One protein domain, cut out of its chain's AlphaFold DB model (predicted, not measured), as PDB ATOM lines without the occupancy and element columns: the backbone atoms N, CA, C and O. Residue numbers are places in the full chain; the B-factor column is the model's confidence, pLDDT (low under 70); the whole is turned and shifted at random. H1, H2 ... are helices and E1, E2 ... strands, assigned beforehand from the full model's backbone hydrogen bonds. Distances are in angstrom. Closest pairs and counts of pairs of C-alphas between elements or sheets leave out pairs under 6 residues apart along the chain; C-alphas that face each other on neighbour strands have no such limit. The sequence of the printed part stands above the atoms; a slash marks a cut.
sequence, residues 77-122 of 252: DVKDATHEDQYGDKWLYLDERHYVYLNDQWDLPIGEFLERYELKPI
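Overview. This is residues 77 to 122 of the 252 residues of an uncharacterized protein of Acinetobacter baumannii (UniProt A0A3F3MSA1). A small rounded domain: a three-stranded antiparallel sheet, E1 - E2 - E3, folded back on itself in two hairpins, with an opening stretch without named elements looping past E1, and one short helix, H1, set off to a side of the sheet. After H1 the last residues run back towards the opening stretch. The printed part has 46 residues, with three named strands and then one named helix along the chain; the class is mixed, helices and strands, though under half of the residues are in named elements. The whole is compact, with a radius of gyration of the C-alphas of 9.4 A and spans of 25 by 21 by 21 A.

Along the chain. The printed part begins at Asp 77, C-alpha at (128.661, 122.905, 165.162), and residues 77 to 89 hold no named element. E1, residues 90 to 94, begins at C-alpha 90, (139.744, 129.386, 165.735), and is 13.2 A long from first to last C-alpha. E2, residues 97 to 102, is the longest strand by residues, with 15.6 A. E3, residues 105 to 107, is short, 6.2 A. H1, residues 111 to 115, measures 7.9 A and ends at C-alpha 115, (136.211, 140.459, 156.821).

Arrangement. E1, E2 and E3 make a meander, each strand the antiparallel neighbour of the one before, with E1 and E3 as edge strands. E1 and E2 form a hairpin, at 149 degrees between their directions. The C-alphas of Tyr 93 and His 98 face each other at 4.5 A. N 99 and O 92 are within hydrogen-bond range at 2.8 A, and N 92 and O 99 at 2.9 A. E2 and E3 form a second hairpin, at 139 degrees. The C-alphas of Tyr 101 and Trp 106 face each other at 4.5 A, and N 102 and O 105 are within range at 2.8 A. The pairing is staggered: E2 pairs with E1 over residues 97 to 100 and with E3 over 100 to 102. H1 is not on the sheet, with 3 pairs of C-alphas within 10 A. H1 is apart from E1, and only just apart from E2, their closest C-alphas being 8.3 A apart. In H1, 0 of 1 O i to N i+4 pairs are within hydrogen-bond range, against 2 of 2 O i to N i+3 pairs.

Size, cuts and confidence. The two C-alphas farthest apart, those of Asp 77 and Gly 111, are 25.1 A from each other, while the first and last printed C-alphas, of Asp 77 and Ile 122, are 10.2 A apart. The printed part has no cut, and the links E1 to E2, E2 to E3 and E3 to H1 are tight. The mean pLDDT of the printed part is 80.7; residues 112, 114 and 117 are under 70.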
ATOM      1  N   ASP A  77     129.462 121.688 165.024       78.31
ATOM      2  CA  ASP A  77     128.661 122.905 165.162       78.31
ATOM      3  C   ASP A  77     129.590 124.110 165.359       78.31
ATOM      4  O   ASP A  77     130.506 124.092 166.178       78.31
ATOM      5  N   VAL A  78     129.336 125.200 164.637       72.62
ATOM      6  CA  VAL A  78     130.067 126.470 164.790       72.62
ATOM      7  C   VAL A  78     129.959 127.046 166.210       72.62
ATOM      8  O   VAL A  78     130.811 127.825 166.640       72.62
ATOM      9  N   LYS A  79     128.959 126.603 166.980       80.19
ATOM     10  CA  LYS A  79     128.791 126.927 168.403       80.19
ATOM     11  C   LYS A  79     129.734 126.183 169.350       80.19
ATOM     12  O   LYS A  79     129.762 126.507 170.531       80.19
ATOM     13  N   ASP A  80     130.508 125.224 168.855       81.19
ATOM     14  CA  ASP A  80     131.405 124.401 169.671       81.19
ATOM     15  C   ASP A  80     132.888 124.730 169.485       81.19
ATOM     16  O   ASP A  80     133.755 123.923 169.824       81.19
ATOM     17  N   ALA A  81     133.200 125.887 168.902       81.50
ATOM     18  CA  ALA A  81     134.570 126.257 168.551       81.50
ATOM     19  C   ALA A  81     135.267 125.235 167.623       81.50
ATOM     20  O   ALA A  81     136.489 125.084 167.646       81.50
ATOM     21  N   THR A  82     134.500 124.521 166.790       79.88
ATOM     22  CA  THR A  82     135.026 123.510 165.858       79.88
ATOM     23  C   THR A  82     135.279 124.067 164.461       79.88
ATOM     24  O   THR A  82     135.299 123.293 163.507       79.88
ATOM     25  N   HIS A  83     135.392 125.383 164.295       84.62
ATOM     26  CA  HIS A  83     135.618 126.014 162.996       84.62
ATOM     27  C   HIS A  83     136.846 126.915 163.045       84.62
ATOM     28  O   HIS A  83     137.131 127.540 164.065       84.62
ATOM     29  N   GLU A  84     137.558 126.979 161.929       87.19
ATOM     30  CA  GLU A  84     138.701 127.864 161.726       87.19
ATOM     31  C   GLU A  84     138.505 128.690 160.450       87.19
ATOM     32  O   GLU A  84     137.758 128.284 159.552       87.19
ATOM     33  N   ASP A  85     139.166 129.842 160.365       85.62
ATOM     34  CA  ASP A  85     139.209 130.628 159.131       85.62
ATOM     35  C   ASP A  85     140.314 130.142 158.171       85.62
ATOM     36  O   ASP A  85     141.038 129.170 158.411       85.62
ATOM     37  N   GLN A  86     140.452 130.831 157.039       81.56
ATOM     38  CA  GLN A  86     141.491 130.575 156.037       81.56
ATOM     39  C   GLN A  86     142.938 130.752 156.543       81.56
ATOM     40  O   GLN A  86     143.863 130.275 155.883       81.56
ATOM     41  N   TYR A  87     143.144 131.413 157.684       81.44
ATOM     42  CA  TYR A  87     144.450 131.637 158.311       81.44
ATOM     43  C   TYR A  87     144.730 130.659 159.462       81.44
ATOM     44  O   TYR A  87     145.850 130.632 159.969       81.44
ATOM     45  N   GLY A  88     143.755 129.817 159.825       78.50
ATOM     46  CA  GLY A  88     143.869 128.837 160.907       78.50
ATOM     47  C   GLY A  88     143.500 129.387 162.287       78.50
ATOM     48  O   GLY A  88     143.694 128.693 163.287       78.50
ATOM     49  N   ASP A  89     142.956 130.605 162.364       85.75
ATOM     50  CA  ASP A  89     142.444 131.146 163.621       85.75
ATOM     51  C   ASP A  89     141.137 130.435 163.982       85.75
ATOM     52  O   ASP A  89     140.320 130.149 163.106       85.75
ATOM     53  N   LYS A  90     140.931 130.124 165.266       87.25
ATOM     54  CA  LYS A  90     139.744 129.386 165.735       87.25
ATOM     55  C   LYS A  90     138.586 130.338 165.993       87.25
ATOM     56  O   LYS A  90     138.767 131.380 166.625       87.25
ATOM     57  N   TRP A  91     137.392 129.933 165.580       85.44
ATOM     58  CA  TRP A  91     136.175 130.733 165.663       85.44
ATOM     59  C   TRP A  91     135.068 130.011 166.428       85.44
ATOM     60  O   TRP A  91     134.863 128.806 166.281       85.44
ATOM     61  N   LEU A  92     134.331 130.784 167.224       85.94
ATOM     62  CA  LEU A  92     133.186 130.349 168.016       85.94
ATOM     63  C   LEU A  92     132.005 131.276 167.736       85.94
ATOM     64  O   LEU A  92     132.122 132.493 167.866       85.94
ATOM     65  N   TYR A  93     130.849 130.710 167.401       82.25
ATOM     66  CA  TYR A  93     129.610 131.473 167.281       82.25
ATOM     67  C   TYR A  93     128.733 131.263 168.516       82.25
ATOM     68  O   TYR A  93     128.221 130.171 168.741       82.25
ATOM     69  N   LEU A  94     128.535 132.299 169.324       82.50
ATOM     70  CA  LEU A  94     127.733 132.233 170.546       82.50
ATOM     71  C   LEU A  94     126.905 133.512 170.693       82.50
ATOM     72  O   LEU A  94     127.394 134.601 170.410       82.50
ATOM     73  N   ASP A  95     125.648 133.384 171.126       82.81
ATOM     74  CA  ASP A  95     124.743 134.520 171.370       82.81
ATOM     75  C   ASP A  95     124.662 135.514 170.199       82.81
ATOM     76  O   ASP A  95     124.767 136.730 170.366       82.81
ATOM     77  N   GLU A  96     124.508 134.970 168.989       80.50
ATOM     78  CA  GLU A  96     124.443 135.717 167.724       80.50
ATOM     79  C   GLU A  96     125.721 136.499 167.363       80.50
ATOM     80  O   GLU A  96     125.718 137.317 166.441       80.50
ATOM     81  N   ARG A  97     126.836 136.231 168.048       83.75
ATOM     82  CA  ARG A  97     128.132 136.879 167.828       83.75
ATOM     83  C   ARG A  97     129.212 135.865 167.494       83.75
ATOM     84  O   ARG A  97     129.186 134.730 167.957       83.75
ATOM     85  N   HIS A  98     130.182 136.313 166.708       83.81
ATOM     86  CA  HIS A  98     131.403 135.564 166.453       83.81
ATOM     87  C   HIS A  98     132.493 136.018 167.421       83.81
ATOM     88  O   HIS A  98     132.668 137.218 167.639       83.81
ATOM     89  N   TYR A  99     133.216 135.053 167.966       85.38
ATOM     90  CA  TYR A  99     134.406 135.230 168.780       85.38
ATOM     91  C   TYR A  99     135.569 134.534 168.077       85.38
ATOM     92  O   TYR A  99     135.391 133.458 167.501       85.38
ATOM     93  N   VAL A 100     136.746 135.141 168.144       87.75
ATOM     94  CA  VAL A 100     137.997 134.581 167.631       87.75
ATOM     95  C   VAL A 100     138.922 134.292 168.811       87.75
ATOM     96  O   VAL A 100     138.966 135.060 169.775       87.75
ATOM     97  N   TYR A 101     139.616 133.158 168.777       85.88
ATOM     98  CA  TYR A 101     140.549 132.784 169.835       85.88
ATOM     99  C   TYR A 101     141.908 133.448 169.595       85.88
ATOM    100  O   TYR A 101     142.641 133.051 168.690       85.88
ATOM    101  N   LEU A 102     142.248 134.452 170.401       81.88
ATOM    102  CA  LEU A 102     143.482 135.233 170.312       81.88
ATOM    103  C   LEU A 102     144.095 135.388 171.708       81.88
ATOM    104  O   LEU A 102     143.378 135.559 172.685       81.88
ATOM    105  N   ASN A 103     145.428 135.359 171.812       80.75
ATOM    106  CA  ASN A 103     146.150 135.562 173.083       80.75
ATOM    107  C   ASN A 103     145.627 134.689 174.246       80.75
ATOM    108  O   ASN A 103     145.452 135.170 175.365       80.75
ATOM    109  N   ASP A 104     145.355 133.414 173.959       79.00
ATOM    110  CA  ASP A 104     144.792 132.439 174.900       79.00
ATOM    111  C   ASP A 104     143.395 132.779 175.455       79.00
ATOM    112  O   ASP A 104     142.998 132.284 176.514       79.00
ATOM    113  N   GLN A 105     142.627 133.626 174.761       86.00
ATOM    114  CA  GLN A 105     141.282 134.040 175.164       86.00
ATOM    115  C   GLN A 105     140.332 134.161 173.964       86.00
ATOM    116  O   GLN A 105     140.748 134.277 172.816       86.00
ATOM    117  N   TRP A 106     139.025 134.104 174.234       87.06
ATOM    118  CA  TRP A 106     137.987 134.361 173.234       87.06
ATOM    119  C   TRP A 106     137.639 135.845 173.226       87.06
ATOM    120  O   TRP A 106     137.067 136.342 174.196       87.06
ATOM    121  N   ASP A 107     137.933 136.524 172.120       87.25
ATOM    122  CA  ASP A 107     137.708 137.959 171.962       87.25
ATOM    123  C   ASP A 107     136.772 138.270 170.792       87.25
ATOM    124  O   ASP A 107     136.583 137.477 169.865       87.25
ATOM    125  N   LEU A 108     136.165 139.460 170.837       86.06
ATOM    126  CA  LEU A 108     135.402 139.975 169.706       86.06
ATOM    127  C   LEU A 108     136.363 140.359 168.569       86.06
ATOM    128  O   LEU A 108     137.325 141.094 168.811       86.06
ATOM    129  N   PRO A 109     136.096 139.925 167.326       83.00
ATOM    130  CA  PRO A 109     136.924 140.284 166.188       83.00
ATOM    131  C   PRO A 109     136.866 141.799 165.947       83.00
ATOM    132  O   PRO A 109     135.794 142.408 165.945       83.00
ATOM    133  N   ILE A 110     138.027 142.410 165.716       80.38
ATOM    134  CA  ILE A 110     138.172 143.832 165.380       80.38
ATOM    135  C   ILE A 110     138.942 143.993 164.068       80.38
ATOM    136  O   ILE A 110     139.783 143.165 163.729       80.38
ATOM    137  N   GLY A 111     138.683 145.078 163.334       78.94
ATOM    138  CA  GLY A 111     139.432 145.409 162.117       78.94
ATOM    139  C   GLY A 111     139.346 144.318 161.045       78.94
ATOM    140  O   GLY A 111     138.255 143.871 160.710       78.94
ATOM    141  N   GLU A 112     140.501 143.884 160.537       67.81
ATOM    142  CA  GLU A 112     140.634 142.913 159.436       67.81
ATOM    143  C   GLU A 112     139.998 141.539 159.728       67.81
ATOM    144  O   GLU A 112     139.666 140.807 158.800       67.81
ATOM    145  N   PHE A 113     139.770 141.184 160.998       71.25
ATOM    146  CA  PHE A 113     139.068 139.947 161.363       71.25
ATOM    147  C   PHE A 113     137.578 139.984 161.003       71.25
ATOM    148  O   PHE A 113     136.989 138.937 160.751       71.25
ATOM    149  N   LEU A 114     136.965 141.171 160.924       68.75
ATOM    150  CA  LEU A 114     135.559 141.317 160.534       68.75
ATOM    151  C   LEU A 114     135.311 140.943 159.071       68.75
ATOM    152  O   LEU A 114     134.158 140.789 158.697       68.75
ATOM    153  N   GLU A 115     136.344 140.822 158.239       70.50
ATOM    154  CA  GLU A 115     136.211 140.459 156.821       70.50
ATOM    155  C   GLU A 115     136.438 138.958 156.562       70.50
ATOM    156  O   GLU A 115     136.320 138.489 155.428       70.50
ATOM    157  N   ARG A 116     136.729 138.181 157.611       75.00
ATOM    158  CA  ARG A 116     137.032 136.748 157.522       75.00
ATOM    159  C   ARG A 116     135.764 135.923 157.724       75.00
ATOM    160  O   ARG A 116     135.387 135.600 158.846       75.00
ATOM    161  N   TYR A 117     135.088 135.604 156.623       64.69
ATOM    162  CA  TYR A 117     133.789 134.914 156.645       64.69
ATOM    163  C   TYR A 117     133.844 133.444 156.215       64.69
ATOM    164  O   TYR A 117     132.861 132.720 156.367       64.69
ATOM    165  N   GLU A 118     134.974 132.985 155.677       77.75
ATOM    166  CA  GLU A 118     135.132 131.602 155.229       77.75
ATOM    167  C   GLU A 118     135.550 130.703 156.395       77.75
ATOM    168  O   GLU A 118     136.714 130.332 156.546       77.75
ATOM    169  N   LEU A 119     134.573 130.366 157.241       81.75
ATOM    170  CA  LEU A 119     134.750 129.390 158.308       81.75
ATOM    171  C   LEU A 119     134.593 127.975 157.755       81.75
ATOM    172  O   LEU A 119     133.557 127.620 157.187       81.75
ATOM    173  N   LYS A 120     135.608 127.144 157.966       81.81
ATOM    174  CA  LYS A 120     135.587 125.717 157.634       81.81
ATOM    175  C   LYS A 120     135.657 124.888 158.920       81.81
ATOM    176  O   LYS A 120     136.324 125.301 159.870       81.81
ATOM    177  N   PRO A 121     134.993 123.721 158.980       77.75
ATOM    178  CA  PRO A 121     135.131 122.826 160.119       77.75
ATOM    179  C   PRO A 121     136.591 122.408 160.309       77.75
ATOM    180  O   PRO A 121     137.262 122.012 159.351       77.75
ATOM    181  N   ILE A 122     137.057 122.441 161.555       74.81
ATOM    182  CA  ILE A 122     138.307 121.818 161.977       74.81
ATOM    183  C   ILE A 122     138.110 120.321 161.767       74.81
ATOM    184  O   ILE A 122     137.360 119.658 162.488       74.81
TER     185      ILE A 122